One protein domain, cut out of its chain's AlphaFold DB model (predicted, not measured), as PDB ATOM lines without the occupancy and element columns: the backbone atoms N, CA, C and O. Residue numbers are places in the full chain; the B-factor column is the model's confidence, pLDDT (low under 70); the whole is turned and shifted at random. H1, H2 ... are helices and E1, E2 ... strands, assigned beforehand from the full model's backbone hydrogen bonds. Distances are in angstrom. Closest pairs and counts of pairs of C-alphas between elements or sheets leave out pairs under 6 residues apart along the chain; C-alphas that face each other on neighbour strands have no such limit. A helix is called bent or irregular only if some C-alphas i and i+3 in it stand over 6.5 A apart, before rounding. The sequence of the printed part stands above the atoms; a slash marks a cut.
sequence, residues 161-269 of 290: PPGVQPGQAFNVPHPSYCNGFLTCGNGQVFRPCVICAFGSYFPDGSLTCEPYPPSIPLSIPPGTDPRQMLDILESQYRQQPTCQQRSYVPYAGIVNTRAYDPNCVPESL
ATOM      1  N   PRO A 161      18.012 -38.497  47.773       76.88
ATOM      2  CA  PRO A 161      16.969 -38.846  46.820       76.88
ATOM      3  C   PRO A 161      16.892 -40.366  46.593       76.88
ATOM      4  O   PRO A 161      17.919 -41.053  46.683       76.88
ATOM      5  N   PRO A 162      15.708 -40.916  46.266       77.62
ATOM      6  CA  PRO A 162      15.561 -42.340  45.984       77.62
ATOM      7  C   PRO A 162      16.588 -42.818  44.948       77.62
ATOM      8  O   PRO A 162      16.683 -42.259  43.859       77.62
ATOM      9  N   GLY A 163      17.359 -43.852  45.288       76.75
ATOM     10  CA  GLY A 163      18.403 -44.412  44.418       76.75
ATOM     11  C   GLY A 163      19.836 -43.973  44.738       76.75
ATOM     12  O   GLY A 163      20.764 -44.485  44.116       76.75
ATOM     13  N   VAL A 164      20.041 -43.092  45.720       80.19
ATOM     14  CA  VAL A 164      21.373 -42.691  46.201       80.19
ATOM     15  C   VAL A 164      21.712 -43.453  47.487       80.19
ATOM     16  O   VAL A 164      20.942 -43.438  48.449       80.19
ATOM     17  N   GLN A 165      22.859 -44.138  47.518       79.75
ATOM     18  CA  GLN A 165      23.306 -44.868  48.710       79.75
ATOM     19  C   GLN A 165      23.927 -43.928  49.766       79.75
ATOM     20  O   GLN A 165      24.455 -42.870  49.415       79.75
ATOM     21  N   PRO A 166      23.923 -44.297  51.063       71.94
ATOM     22  CA  PRO A 166      24.636 -43.544  52.094       71.94
ATOM     23  C   PRO A 166      26.118 -43.356  51.738       71.94
ATOM     24  O   PRO A 166      26.796 -44.308  51.364       71.94
ATOM     25  N   GLY A 167      26.614 -42.122  51.848       71.38
ATOM     26  CA  GLY A 167      27.992 -41.764  51.482       71.38
ATOM     27  C   GLY A 167      28.215 -41.482  49.990       71.38
ATOM     28  O   GLY A 167      29.300 -41.042  49.609       71.38
ATOM     29  N   GLN A 168      27.205 -41.680  49.140       80.81
ATOM     30  CA  GLN A 168      27.282 -41.340  47.722       80.81
ATOM     31  C   GLN A 168      26.942 -39.860  47.499       80.81
ATOM     32  O   GLN A 168      25.979 -39.331  48.055       80.81
ATOM     33  N   ALA A 169      27.733 -39.193  46.658       85.06
ATOM     34  CA  ALA A 169      27.429 -37.836  46.221       85.06
ATOM     35  C   ALA A 169      26.239 -37.828  45.248       85.06
ATOM     36  O   ALA A 169      26.084 -38.733  44.425       85.06
ATOM     37  N   PHE A 170      25.424 -36.782  45.317       89.12
ATOM     38  CA  PHE A 170      24.269 -36.579  44.445       89.12
ATOM     39  C   PHE A 170      24.151 -35.114  44.041       89.12
ATOM     40  O   PHE A 170      24.789 -34.249  44.635       89.12
ATOM     41  N   ASN A 171      23.349 -34.826  43.021       92.06
ATOM     42  CA  ASN A 171      23.134 -33.463  42.554       92.06
ATOM     43  C   ASN A 171      21.710 -33.011  42.860       92.06
ATOM     44  O   ASN A 171      20.779 -33.810  42.774       92.06
ATOM     45  N   VAL A 172      21.548 -31.732  43.177       90.50
ATOM     46  CA  VAL A 172      20.242 -31.096  43.384       90.50
ATOM     47  C   VAL A 172      20.144 -29.803  42.572       90.50
ATOM     48  O   VAL A 172      21.169 -29.154  42.350       90.50
ATOM     49  N   PRO A 173      18.942 -29.396  42.133       91.94
ATOM     50  CA  PRO A 173      18.771 -28.194  41.322       91.94
ATOM     51  C   PRO A 173      19.259 -26.936  42.041       91.94
ATOM     52  O   PRO A 173      19.045 -26.776  43.244       91.94
ATOM     53  N   HIS A 174      19.890 -26.016  41.306       91.75
ATOM     54  CA  HIS A 174      20.298 -24.741  41.886       91.75
ATOM     55  C   HIS A 174      19.086 -23.813  42.055       91.75
ATOM     56  O   HIS A 174      18.385 -23.574  41.072       91.75
ATOM     57  N   PRO A 175      18.853 -23.210  43.239       89.25
ATOM     58  CA  PRO A 175      17.697 -22.338  43.466       89.25
ATOM     59  C   PRO A 175      17.638 -21.123  42.538       89.25
ATOM     60  O   PRO A 175      16.557 -20.716  42.126       89.25
ATOM     61  N   SER A 176      18.797 -20.556  42.191       90.38
ATOM     62  CA  SER A 176      18.877 -19.331  41.385       90.38
ATOM     63  C   SER A 176      19.101 -19.574  39.894       90.38
ATOM     64  O   SER A 176      18.895 -18.642  39.120       90.38
ATOM     65  N   TYR A 177      19.530 -20.778  39.476       92.88
ATOM     66  CA  TYR A 177      19.936 -21.026  38.087       92.88
ATOM     67  C   TYR A 177      19.264 -22.255  37.489       92.88
ATOM     68  O   TYR A 177      19.409 -23.352  38.015       92.88
ATOM     69  N   CYS A 178      18.579 -22.091  36.358       93.06
ATOM     70  CA  CYS A 178      17.884 -23.200  35.692       93.06
ATOM     71  C   CYS A 178      18.839 -24.195  35.017       93.06
ATOM     72  O   CYS A 178      18.558 -25.389  34.938       93.06
ATOM     73  N   ASN A 179      19.985 -23.714  34.534       93.81
ATOM     74  CA  ASN A 179      21.054 -24.540  33.983       93.81
ATOM     75  C   ASN A 179      22.153 -24.825  35.014       93.81
ATOM     76  O   ASN A 179      23.269 -25.171  34.632       93.81
ATOM     77  N   GLY A 180      21.861 -24.664  36.308       93.50
ATOM     78  CA  GLY A 180      22.801 -24.900  37.393       93.50
ATOM     79  C   GLY A 180      22.309 -25.942  38.391       93.50
ATOM     80  O   GLY A 180      21.111 -26.153  38.565       93.50
ATOM     81  N   PHE A 181      23.254 -26.568  39.083       93.62
ATOM     82  CA  PHE A 181      22.995 -27.514  40.161       93.62
ATOM     83  C   PHE A 181      24.068 -27.442  41.243       93.62
ATOM     84  O   PHE A 181      25.192 -26.985  41.004       93.62
ATOM     85  N   LEU A 182      23.706 -27.925  42.429       90.00
ATOM     86  CA  LEU A 182      24.638 -28.183  43.512       90.00
ATOM     87  C   LEU A 182      25.021 -29.654  43.519       90.00
ATOM     88  O   LEU A 182      24.171 -30.517  43.307       90.00
ATOM     89  N   THR A 183      26.277 -29.949  43.830       88.25
ATOM     90  CA  THR A 183      26.686 -31.307  44.205       88.25
ATOM     91  C   THR A 183      26.687 -31.407  45.723       88.25
ATOM     92  O   THR A 183      27.385 -30.637  46.377       88.25
ATOM     93  N   CYS A 184      25.928 -32.350  46.265       85.56
ATOM     94  CA  CYS A 184      25.835 -32.682  47.677       85.56
ATOM     95  C   CYS A 184      26.618 -33.966  47.984       85.56
ATOM     96  O   CYS A 184      26.661 -34.889  47.171       85.56
ATOM     97  N   GLY A 185      27.193 -34.058  49.179       81.31
ATOM     98  CA  GLY A 185      27.809 -35.276  49.704       81.31
ATOM     99  C   GLY A 185      27.870 -35.223  51.227       81.31
ATOM    100  O   GLY A 185      28.138 -34.170  51.792       81.31
ATOM    101  N   ASN A 186      27.575 -36.340  51.899       75.12
ATOM    102  CA  ASN A 186      27.588 -36.436  53.368       75.12
ATOM    103  C   ASN A 186      26.780 -35.335  54.093       75.12
ATOM    104  O   ASN A 186      27.184 -34.854  55.147       75.12
ATOM    105  N   GLY A 187      25.646 -34.911  53.524       75.50
ATOM    106  CA  GLY A 187      24.812 -33.849  54.100       75.50
ATOM    107  C   GLY A 187      25.324 -32.421  53.864       75.50
ATOM    108  O   GLY A 187      24.726 -31.473  54.362       75.50
ATOM    109  N   GLN A 188      26.417 -32.255  53.114       76.88
ATOM    110  CA  GLN A 188      27.074 -30.972  52.861       76.88
ATOM    111  C   GLN A 188      27.098 -30.623  51.370       76.88
ATOM    112  O   GLN A 188      27.063 -31.499  50.502       76.88
ATOM    113  N   VAL A 189      27.181 -29.325  51.073       79.88
ATOM    114  CA  VAL A 189      27.377 -28.811  49.713       79.88
ATOM    115  C   VAL A 189      28.851 -28.974  49.340       79.88
ATOM    116  O   VAL A 189      29.726 -28.409  49.983       79.88
ATOM    117  N   PHE A 190      29.123 -29.743  48.289       76.56
ATOM    118  CA  PHE A 190      30.451 -29.931  47.703       76.56
ATOM    119  C   PHE A 190      30.711 -28.938  46.578       76.56
ATOM    120  O   PHE A 190      31.776 -28.355  46.498       76.56
ATOM    121  N   ARG A 191      29.756 -28.697  45.680       81.12
ATOM    122  CA  ARG A 191      29.913 -27.664  44.642       81.12
ATOM    123  C   ARG A 191      28.657 -26.818  44.604       81.12
ATOM    124  O   ARG A 191      27.649 -27.332  44.138       81.12
ATOM    125  N   PRO A 192      28.707 -25.555  45.058       80.56
ATOM    126  CA  PRO A 192      27.524 -24.704  45.129       80.56
ATOM    127  C   PRO A 192      27.009 -24.284  43.750       80.56
ATOM    128  O   PRO A 192      25.816 -24.090  43.599       80.56
ATOM    129  N   CYS A 193      27.876 -24.192  42.735       85.94
ATOM    130  CA  CYS A 193      27.484 -23.796  41.380       85.94
ATOM    131  C   CYS A 193      28.195 -24.614  40.304       85.94
ATOM    132  O   CYS A 193      29.230 -24.221  39.745       85.94
ATOM    133  N   VAL A 194      27.616 -25.760  39.967       91.06
ATOM    134  CA  VAL A 194      27.942 -26.469  38.731       91.06
ATOM    135  C   VAL A 194      26.943 -26.040  37.667       91.06
ATOM    136  O   VAL A 194      25.759 -25.930  37.944       91.06
ATOM    137  N   ILE A 195      27.428 -25.760  36.460       93.12
ATOM    138  CA  ILE A 195      26.591 -25.311  35.342       93.12
ATOM    139  C   ILE A 195      26.585 -26.442  34.325       93.12
ATOM    140  O   ILE A 195      27.649 -27.002  34.037       93.12
ATOM    141  N   CYS A 196      25.398 -26.796  33.848       94.81
ATOM    142  CA  CYS A 196      25.189 -27.802  32.825       94.81
ATOM    143  C   CYS A 196      25.892 -27.423  31.516       94.81
ATOM    144  O   CYS A 196      26.204 -26.258  31.257       94.81
ATOM    145  N   ALA A 197      26.161 -28.431  30.688       92.56
ATOM    146  CA  ALA A 197      26.745 -28.212  29.374       92.56
ATOM    147  C   ALA A 197      25.803 -27.381  28.488       92.56
ATOM    148  O   ALA A 197      24.596 -27.291  28.729       92.56
ATOM    149  N   PHE A 198      26.360 -26.779  27.443       88.56
ATOM    150  CA  PHE A 198      25.598 -25.938  26.530       88.56
ATOM    151  C   PHE A 198      24.395 -26.698  25.948       88.56
ATOM    152  O   PHE A 198      24.529 -27.848  25.532       88.56
ATOM    153  N   GLY A 199      23.223 -26.056  25.926       86.81
ATOM    154  CA  GLY A 199      21.985 -26.673  25.438       86.81
ATOM    155  C   GLY A 199      21.371 -27.717  26.375       86.81
ATOM    156  O   GLY A 199      20.511 -28.486  25.948       86.81
ATOM    157  N   SER A 200      21.767 -27.735  27.650       91.38
ATOM    158  CA  SER A 200      21.149 -28.569  28.683       91.38
ATOM    159  C   SER A 200      20.777 -27.763  29.927       91.38
ATOM    160  O   SER A 200      21.284 -26.660  30.155       91.38
ATOM    161  N   TYR A 201      19.869 -28.313  30.726       92.62
ATOM    162  CA  TYR A 201      19.385 -27.723  31.971       92.62
ATOM    163  C   TYR A 201      19.291 -28.774  33.071       92.62
ATOM    164  O   TYR A 201      19.473 -29.963  32.810       92.62
ATOM    165  N   PHE A 202      19.037 -28.337  34.303       94.06
ATOM    166  CA  PHE A 202      18.899 -29.239  35.441       94.06
ATOM    167  C   PHE A 202      17.452 -29.217  35.969       94.06
ATOM    168  O   PHE A 202      17.068 -28.251  36.634       94.06
ATOM    169  N   PRO A 203      16.627 -30.236  35.659       91.19
ATOM    170  CA  PRO A 203      15.232 -30.281  36.094       91.19
ATOM    171  C   PRO A 203      15.061 -30.543  37.596       91.19
ATOM    172  O   PRO A 203      15.851 -31.258  38.215       91.19
ATOM    173  N   ASP A 204      13.951 -30.052  38.155       86.69
ATOM    174  CA  ASP A 204      13.515 -30.351  39.522       86.69
ATOM    175  C   ASP A 204      13.028 -31.805  39.619       86.69
ATOM    176  O   ASP A 204      11.885 -32.120  39.306       86.69
ATOM    177  N   GLY A 205      13.928 -32.709  40.005       85.88
ATOM    178  CA  GLY A 205      13.660 -34.149  40.104       85.88
ATOM    179  C   GLY A 205      14.671 -35.021  39.363       85.88
ATOM    180  O   GLY A 205      14.671 -36.236  39.547       85.88
ATOM    181  N   SER A 206      15.560 -34.414  38.576       89.50
ATOM    182  CA  SER A 206      16.693 -35.120  37.984       89.50
ATOM    183  C   SER A 206      17.922 -35.027  38.886       89.50
ATOM    184  O   SER A 206      18.074 -34.092  39.670       89.50
ATOM    185  N   LEU A 207      18.821 -36.004  38.763       91.25
ATOM    186  CA  LEU A 207      20.160 -35.965  39.369       91.25
ATOM    187  C   LEU A 207      21.239 -35.603  38.333       91.25
ATOM    188  O   LEU A 207      22.435 -35.573  38.645       91.25
ATOM    189  N   THR A 208      20.828 -35.348  37.091       93.56
ATOM    190  CA  THR A 208      21.705 -35.133  35.940       93.56
ATOM    191  C   THR A 208      21.185 -34.006  35.058       93.56
ATOM    192  O   THR A 208      19.995 -33.713  35.047       93.56
ATOM    193  N   CYS A 209      22.078 -33.384  34.287       95.25
ATOM    194  CA  CYS A 209      21.666 -32.425  33.268       95.25
ATOM    195  C   CYS A 209      20.944 -33.136  32.121       95.25
ATOM    196  O   CYS A 209      21.406 -34.171  31.638       95.25
ATOM    197  N   GLU A 210      19.863 -32.533  31.647       93.31
ATOM    198  CA  GLU A 210      19.059 -33.031  30.538       93.31
ATOM    199  C   GLU A 210      19.118 -32.058  29.358       93.31
ATOM    200  O   GLU A 210      19.134 -30.838  29.562       93.31
ATOM    201  N   PRO A 211      19.179 -32.559  28.114       91.38
ATOM    202  CA  PRO A 211      19.156 -31.698  26.942       91.38
ATOM    203  C   PRO A 211      17.816 -30.963  26.855       91.38
ATOM    204  O   PRO A 211      16.762 -31.523  27.167       91.38
ATOM    205  N   TYR A 212      17.837 -29.715  26.387       86.25
ATOM    206  CA  TYR A 212      16.591 -29.047  26.028       86.25
ATOM    207  C   TYR A 212      15.888 -29.797  24.885       86.25
ATOM    208  O   TYR A 212      16.557 -30.353  24.007       86.25
ATOM    209  N   PRO A 213      14.543 -29.820  24.867       80.19
ATOM    210  CA  PRO A 213      13.805 -30.525  23.833       80.19
ATOM    211  C   PRO A 213      14.118 -29.938  22.445       80.19
ATOM    212  O   PRO A 213      14.261 -28.722  22.302       80.19
ATOM    213  N   PRO A 214      14.173 -30.773  21.391       68.69
ATOM    214  CA  PRO A 214      14.523 -30.343  20.034       68.69
ATOM    215  C   PRO A 214      13.474 -29.421  19.392       68.69
ATOM    216  O   PRO A 214      13.693 -28.898  18.306       68.69
ATOM    217  N   SER A 215      12.335 -29.207  20.051       66.31
ATOM    218  CA  SER A 215      11.247 -28.337  19.605       66.31
ATOM    219  C   SER A 215      11.541 -26.844  19.751       66.31
ATOM    220  O   SER A 215      10.643 -26.037  19.525       66.31
ATOM    221  N   ILE A 216      12.753 -26.451  20.148       70.44
ATOM    222  CA  ILE A 216      13.132 -25.038  20.195       70.44
ATOM    223  C   ILE A 216      13.230 -24.526  18.755       70.44
ATOM    224  O   ILE A 216      14.087 -24.999  18.005       70.44
ATOM    225  N   PRO A 217      12.373 -23.579  18.332       67.31
ATOM    226  CA  PRO A 217      12.425 -23.046  16.982       67.31
ATOM    227  C   PRO A 217      13.738 -22.277  16.793       67.31
ATOM    228  O   PRO A 217      13.931 -21.184  17.324       67.31
ATOM    229  N   LEU A 218      14.666 -22.866  16.039       72.25
ATOM    230  CA  LEU A 218      15.947 -22.248  15.718       72.25
ATOM    231  C   LEU A 218      15.783 -21.312  14.523       72.25
ATOM    232  O   LEU A 218      15.988 -21.694  13.373       72.25
ATOM    233  N   SER A 219      15.413 -20.066  14.793       76.88
ATOM    234  CA  SER A 219      15.457 -19.001  13.791       76.88
ATOM    235  C   SER A 219      16.844 -18.357  13.789       76.88
ATOM    236  O   SER A 219      17.066 -17.342  14.443       76.88
ATOM    237  N   ILE A 220      17.792 -18.969  13.074       82.06
ATOM    238  CA  ILE A 220      19.149 -18.432  12.903       82.06
ATOM    239  C   ILE A 220      19.240 -17.772  11.519       82.06
ATOM    240  O   ILE A 220      19.071 -18.466  10.513       82.06
ATOM    241  N   PRO A 221      19.501 -16.456  11.430       85.25
ATOM    242  CA  PRO A 221      19.659 -15.779  10.147       85.25
ATOM    243  C   PRO A 221      20.805 -16.376   9.305       85.25
ATOM    244  O   PRO A 221      21.850 -16.752   9.851       85.25
ATOM    245  N   PRO A 222      20.670 -16.453   7.971       84.88
ATOM    246  CA  PRO A 222      21.770 -16.884   7.114       84.88
ATOM    247  C   PRO A 222      22.947 -15.901   7.214       84.88
ATOM    248  O   PRO A 222      22.757 -14.688   7.194       84.88
ATOM    249  N   GLY A 223      24.168 -16.432   7.323       87.50
ATOM    250  CA  GLY A 223      25.389 -15.630   7.488       87.50
ATOM    251  C   GLY A 223      25.675 -15.161   8.920       87.50
ATOM    252  O   GLY A 223      26.589 -14.365   9.111       87.50
ATOM    253  N   THR A 224      24.928 -15.647   9.919       88.81
ATOM    254  CA  THR A 224      25.204 -15.366  11.337       88.81
ATOM    255  C   THR A 224      26.597 -15.860  11.731       88.81
ATOM    256  O   THR A 224      26.956 -17.010  11.471       88.81
ATOM    257  N   ASP A 225      27.371 -14.993  12.384       91.38
ATOM    258  CA  ASP A 225      28.682 -15.338  12.935       91.38
ATOM    259  C   ASP A 225      28.555 -16.432  14.019       91.38
ATOM    260  O   ASP A 225      27.600 -16.409  14.801       91.38
ATOM    261  N   PRO A 226      29.508 -17.378  14.136       85.62
ATOM    262  CA  PRO A 226      29.445 -18.438  15.142       85.62
ATOM    263  C   PRO A 226      29.267 -17.961  16.592       85.62
ATOM    264  O   PRO A 226      28.634 -18.667  17.378       85.62
ATOM    265  N   ARG A 227      29.779 -16.782  16.979       85.31
ATOM    266  CA  ARG A 227      29.529 -16.224  18.320       85.31
ATOM    267  C   ARG A 227      28.101 -15.715  18.464       85.31
ATOM    268  O   ARG A 227      27.462 -16.011  19.465       85.31
ATOM    269  N   GLN A 228      27.578 -15.027  17.451       86.56
ATOM    270  CA  GLN A 228      26.182 -14.578  17.452       86.56
ATOM    271  C   GLN A 228      25.206 -15.756  17.472       86.56
ATOM    272  O   GLN A 228      24.156 -15.682  18.104       86.56
ATOM    273  N   MET A 229      25.559 -16.870  16.828       84.81
ATOM    274  CA  MET A 229      24.766 -18.096  16.887       84.81
ATOM    275  C   MET A 229      24.643 -18.624  18.324       84.81
ATOM    276  O   MET A 229      23.555 -19.047  18.713       84.81
ATOM    277  N   LEU A 230      25.718 -18.573  19.122       85.25
ATOM    278  CA  LEU A 230      25.669 -18.956  20.536       85.25
ATOM    279  C   LEU A 230      24.730 -18.041  21.324       85.25
ATOM    280  O   LEU A 230      23.854 -18.551  22.016       85.25
ATOM    281  N   ASP A 231      24.845 -16.723  21.160       86.88
ATOM    282  CA  ASP A 231      23.985 -15.759  21.859       86.88
ATOM    283  C   ASP A 231      22.499 -15.964  21.516       86.88
ATOM    284  O   ASP A 231      21.635 -15.952  22.398       86.88
ATOM    285  N   ILE A 232      22.187 -16.219  20.238       87.00
ATOM    286  CA  ILE A 232      20.823 -16.531  19.791       87.00
ATOM    287  C   ILE A 232      20.324 -17.805  20.475       87.00
ATOM    288  O   ILE A 232      19.228 -17.802  21.035       87.00
ATOM    289  N   LEU A 233      21.116 -18.879  20.478       86.06
ATOM    290  CA  LEU A 233      20.738 -20.143  21.110       86.06
ATOM    291  C   LEU A 233      20.503 -19.984  22.618       86.06
ATOM    292  O   LEU A 233      19.471 -20.422  23.126       86.06
ATOM    293  N   GLU A 234      21.408 -19.308  23.328       88.06
ATOM    294  CA  GLU A 234      21.254 -19.031  24.762       88.06
ATOM    295  C   GLU A 234      20.010 -18.194  25.058       88.06
ATOM    296  O   GLU A 234      19.288 -18.482  26.018       88.06
ATOM    297  N   SER A 235      19.702 -17.209  24.207       86.81
ATOM    298  CA  SER A 235      18.484 -16.409  24.350       86.81
ATOM    299  C   SER A 235      17.214 -17.260  24.244       86.81
ATOM    300  O   SER A 235      16.274 -17.033  25.001       86.81
ATOM    301  N   GLN A 236      17.198 -18.279  23.376       86.38
ATOM    302  CA  GLN A 236      16.065 -19.196  23.225       86.38
ATOM    303  C   GLN A 236      15.946 -20.160  24.412       86.38
ATOM    304  O   GLN A 236      14.843 -20.384  24.916       86.38
ATOM    305  N   TYR A 237      17.068 -20.694  24.907       86.19
ATOM    306  CA  TYR A 237      17.079 -21.540  26.105       86.19
ATOM    307  C   TYR A 237      16.566 -20.789  27.339       86.19
ATOM    308  O   TYR A 237      15.811 -21.349  28.131       86.19
ATOM    309  N   ARG A 238      16.891 -19.498  27.474       87.12
ATOM    310  CA  ARG A 238      16.412 -18.656  28.579       87.12
ATOM    311  C   ARG A 238      14.887 -18.521  28.632       87.12
ATOM    312  O   ARG A 238      14.342 -18.358  29.716       87.12
ATOM    313  N   GLN A 239      14.200 -18.583  27.491       85.12
ATOM    314  CA  GLN A 239      12.740 -18.431  27.432       85.12
ATOM    315  C   GLN A 239      11.976 -19.697  27.842       85.12
ATOM    316  O   GLN A 239      10.747 -19.670  27.954       85.12
ATOM    317  N   GLN A 240      12.676 -20.814  28.061       83.69
ATOM    318  CA  GLN A 240      12.047 -22.068  28.455       83.69
ATOM    319  C   GLN A 240      11.363 -21.937  29.824       83.69
ATOM    320  O   GLN A 240      11.900 -21.263  30.705       83.69
ATOM    321  N   PRO A 241      10.218 -22.611  30.053       83.19
ATOM    322  CA  PRO A 241       9.489 -22.537  31.322       83.19
ATOM    323  C   PRO A 241      10.356 -22.837  32.551       83.19
ATOM    324  O   PRO A 241      10.216 -22.200  33.591       83.19
ATOM    325  N   THR A 242      11.314 -23.754  32.410       78.12
ATOM    326  CA  THR A 242      12.279 -24.125  33.457       78.12
ATOM    327  C   THR A 242      13.206 -22.971  33.855       78.12
ATOM    328  O   THR A 242      13.636 -22.897  35.005       78.12
ATOM    329  N   CYS A 243      13.468 -22.029  32.945       87.12
ATOM    330  CA  CYS A 243      14.219 -20.794  33.180       87.12
ATOM    331  C   CYS A 243      13.332 -19.563  33.427       87.12
ATOM    332  O   CYS A 243      13.852 -18.474  33.648       87.12
ATOM    333  N   GLN A 244      12.003 -19.687  33.444       84.06
ATOM    334  CA  GLN A 244      11.141 -18.552  33.803       84.06
ATOM    335  C   GLN A 244      11.207 -18.233  35.301       84.06
ATOM    336  O   GLN A 244      11.027 -17.084  35.696       84.06
ATOM    337  N   GLN A 245      11.488 -19.239  36.133       86.25
ATOM    338  CA  GLN A 245      11.587 -19.082  37.587       86.25
ATOM    339  C   GLN A 245      13.025 -18.893  38.092       86.25
ATOM    340  O   GLN A 245      13.224 -18.569  39.260       86.25
ATOM    341  N   ARG A 246      14.032 -19.112  37.238       91.00
ATOM    342  CA  ARG A 246      15.454 -19.092  37.609       91.00
ATOM    343  C   ARG A 246      16.289 -18.473  36.503       91.00
ATOM    344  O   ARG A 246      16.015 -18.671  35.328       91.00
ATOM    345  N   SER A 247      17.357 -17.779  36.864       91.25
ATOM    346  CA  SER A 247      18.248 -17.154  35.887       91.25
ATOM    347  C   SER A 247      18.996 -18.198  35.049       91.25
ATOM    348  O   SER A 247      19.322 -19.284  35.519       91.25
ATOM    349  N   TYR A 248      19.316 -17.861  33.804       91.94
ATOM    350  CA  TYR A 248      20.210 -18.666  32.972       91.94
ATOM    351  C   TYR A 248      21.633 -18.114  33.077       91.94
ATOM    352  O   TYR A 248      21.829 -16.904  32.948       91.94
ATOM    353  N   VAL A 249      22.619 -18.984  33.304       93.19
ATOM    354  CA  VAL A 249      24.040 -18.608  33.308       93.19
ATOM    355  C   VAL A 249      24.603 -18.783  31.897       93.19
ATOM    356  O   VAL A 249      24.693 -19.927  31.443       93.19
ATOM    357  N   PRO A 250      25.002 -17.699  31.203       91.56
ATOM    358  CA  PRO A 250      25.597 -17.798  29.876       91.56
ATOM    359  C   PRO A 250      26.952 -18.498  29.939       91.56
ATOM    360  O   PRO A 250      27.704 -18.334  30.907       91.56
ATOM    361  N   TYR A 251      27.306 -19.238  28.891       89.50
ATOM    362  CA  TYR A 251      28.529 -20.041  28.862       89.50
ATOM    363  C   TYR A 251      29.787 -19.185  29.048       89.50
ATOM    364  O   TYR A 251      30.700 -19.555  29.788       89.50
ATOM    365  N   ALA A 252      29.799 -17.991  28.448       88.12
ATOM    366  CA  ALA A 252      30.871 -17.009  28.607       88.12
ATOM    367  C   ALA A 252      30.992 -16.465  30.046       88.12
ATOM    368  O   ALA A 252      32.056 -15.988  30.438       88.12
ATOM    369  N   GLY A 253      29.920 -16.542  30.840       87.31
ATOM    370  CA  GLY A 253      29.854 -16.042  32.212       87.31
ATOM    371  C   GLY A 253      30.184 -17.073  33.292       87.31
ATOM    372  O   GLY A 253      30.373 -16.677  34.438       87.31
ATOM    373  N   ILE A 254      30.300 -18.367  32.962       88.25
ATOM    374  CA  ILE A 254      30.417 -19.454  33.956       88.25
ATOM    375  C   ILE A 254      31.560 -19.225  34.952       88.25
ATOM    376  O   ILE A 254      31.375 -19.428  36.152       88.25
ATOM    377  N   VAL A 255      32.741 -18.824  34.470       82.06
ATOM    378  CA  VAL A 255      33.917 -18.603  35.330       82.06
ATOM    379  C   VAL A 255      33.649 -17.472  36.321       82.06
ATOM    380  O   VAL A 255      33.862 -17.645  37.517       82.06
ATOM    381  N   ASN A 256      33.103 -16.356  35.839       80.75
ATOM    382  CA  ASN A 256      32.797 -15.199  36.676       80.75
ATOM    383  C   ASN A 256      31.675 -15.504  37.671       80.75
ATOM    384  O   ASN A 256      31.795 -15.162  38.842       80.75
ATOM    385  N   THR A 257      30.613 -16.188  37.241       84.25
ATOM    386  CA  THR A 257      29.518 -16.603  38.128       84.25
ATOM    387  C   THR A 257      30.037 -17.497  39.253       84.25
ATOM    388  O   THR A 257      29.732 -17.256  40.415       84.25
ATOM    389  N   ARG A 258      30.896 -18.477  38.948       81.69
ATOM    390  CA  ARG A 258      31.483 -19.353  39.975       81.69
ATOM    391  C   ARG A 258      32.413 -18.633  40.946       81.69
ATOM    392  O   ARG A 258      32.526 -19.090  42.075       81.69
ATOM    393  N   ALA A 259      33.099 -17.583  40.504       74.94
ATOM    394  CA  ALA A 259      34.089 -16.883  41.316       74.94
ATOM    395  C   ALA A 259      33.491 -15.745  42.155       74.94
ATOM    396  O   ALA A 259      33.985 -15.476  43.246       74.94
ATOM    397  N   TYR A 260      32.452 -15.077  41.652       76.62
ATOM    398  CA  TYR A 260      32.015 -13.787  42.194       76.62
ATOM    399  C   TYR A 260      30.526 -13.707  42.513       76.62
ATOM    400  O   TYR A 260      30.105 -12.743  43.151       76.62
ATOM    401  N   ASP A 261      29.705 -14.666  42.077       80.62
ATOM    402  CA  ASP A 261      28.285 -14.610  42.402       80.62
ATOM    403  C   ASP A 261      28.059 -15.027  43.863       80.62
ATOM    404  O   ASP A 261      28.463 -16.126  44.250       80.62
ATOM    405  N   PRO A 262      27.382 -14.210  44.686       78.50
ATOM    406  CA  PRO A 262      27.124 -14.529  46.090       78.50
ATOM    407  C   PRO A 262      26.210 -15.736  46.313       78.50
ATOM    408  O   PRO A 262      26.082 -16.201  47.444       78.50
ATOM    409  N   ASN A 263      25.560 -16.249  45.269       82.62
ATOM    410  CA  ASN A 263      24.891 -17.545  45.319       82.62
ATOM    411  C   ASN A 263      25.890 -18.699  45.149       82.62
ATOM    412  O   ASN A 263      25.679 -19.785  45.666       82.62
ATOM    413  N   CYS A 264      27.011 -18.470  44.473       79.06
ATOM    414  CA  CYS A 264      27.997 -19.495  44.154       79.06
ATOM    415  C   CYS A 264      29.179 -19.561  45.109       79.06
ATOM    416  O   CYS A 264      29.861 -20.584  45.136       79.06
ATOM    417  N   VAL A 265      29.446 -18.510  45.877       72.25
ATOM    418  CA  VAL A 265      30.569 -18.483  46.816       72.25
ATOM    419  C   VAL A 265      30.114 -18.128  48.231       72.25
ATOM    420  O   VAL A 265      29.239 -17.279  48.400       72.25
ATOM    421  N   PRO A 266      30.689 -18.765  49.270       62.94
ATOM    422  CA  PRO A 266      30.500 -18.328  50.647       62.94
ATOM    423  C   PRO A 266      30.994 -16.889  50.834       62.94
ATOM    424  O   PRO A 266      31.993 -16.467  50.252       62.94
ATOM    425  N   GLU A 267      30.322 -16.154  51.715       56.50
ATOM    426  CA  GLU A 267      30.590 -14.740  52.011       56.50
ATOM    427  C   GLU A 267      32.017 -14.482  52.532       56.50
ATOM    428  O   GLU A 267      32.609 -13.430  52.284       56.50
ATOM    429  N   SER A 268      32.623 -15.491  53.164       53.91
ATOM    430  CA  SER A 268      34.022 -15.483  53.597       53.91
ATOM    431  C   SER A 268      35.024 -15.384  52.441       53.91
ATOM    432  O   SER A 268      36.086 -14.790  52.617       53.91
ATOM    433  N   LEU A 269      34.695 -15.911  51.255       55.19
ATOM    434  CA  LEU A 269      35.550 -15.839  50.063       55.19
ATOM    435  C   LEU A 269      35.337 -14.552  49.255       55.19
ATOM    436  O   LEU A 269      36.246 -14.122  48.554       55.19
TER     437      LEU A 269
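Overview. This is residues 161 to 269 of the 290 residues of the protein "Chitin-binding type-2 domain-containing protein" of Pomacea canaliculata (UniProt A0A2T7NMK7). A small three-stranded sheet, E1, E2 and E3, makes one end of an elongated model and the helix H1 lies toward the other, with H3 running along the sheet's edge strand E3. A long stretch with no named element, residues 196 to 225, links the sheet to H1, and the short H2 follows H1. The printed part has 109 residues, with three named strands and then three named helices in the order E1 E2 E3 H1 H2 H3; the sheet's order is E1 - E2 - E3, antiparallel throughout. The class is mixed, helices and strands, with under half of the residues, 45, in named elements. The whole is only just compact, close to loose, with a radius of gyration of the C-alphas of 15.5 A and spans of 52 by 34 by 22 A.

Along the chain. Find C-alpha 170 at (24.269, -36.579, 44.445), where E1, residues 170 to 173, begins. E2 is residues 180 to 185, 16.9 A long, and E3 is residues 188 to 195, 18.4 A long. Go on to C-alpha 226 at (29.445, -18.438, 15.142); from there H1 runs 18.7 A to residue 238. H2 is residues 241 to 244. H3, residues 251 to 260, runs 15.1 A and ends at C-alpha 260, at (32.015, -13.787, 42.194). H3 is irregular: C-alphas 252 and 255 are 7.6 A apart.

Arrangement. Begin with the sheet, a meander, each strand the antiparallel neighbour of the one before. In the hairpin E1 and E2, at 147 degrees, N 172 and O 182 are 2.9 A apart, within hydrogen-bond range. In the hairpin E2 and E3, at 156 degrees, look at N 181 and O 194, 2.8 A apart and within that range. H3 is on the sheet and over E3, at a height over the sheet of 9.8 A; it runs along the strands, at 8 degrees to E3 on the local plane, which is fitted to only just enough C-alphas of the sheet, 6. The closest C-alphas of E3 and H3 are those of Cys 193 and Arg 258, 6.1 A apart. H1 is not on the sheet, but H1 and H3 are near each other, with 5 pairs of C-alphas within 10 A. H1 and H2 are close but not clearly touching; their closest C-alphas, of Arg 238 and Gln 244, are 7.4 A apart. H2 and H3 are apart. Every O i to N i+4 pair is within hydrogen-bond range in H1, against 4 of 6 in H3; H2 is too short for such a pair.

Size, cuts and confidence. The two C-alphas farthest apart are those of Pro 166 and Gly 223, 52.6 A. The printed part has no cut. The link from E3 to H1 is long, 30 residues, and within it residues 200 to 201 pair antiparallel with residues 210 to 211. The mean pLDDT of the printed part is 84.0; look for values under 70 at residues 214 to 215, 217 and 266 to 269.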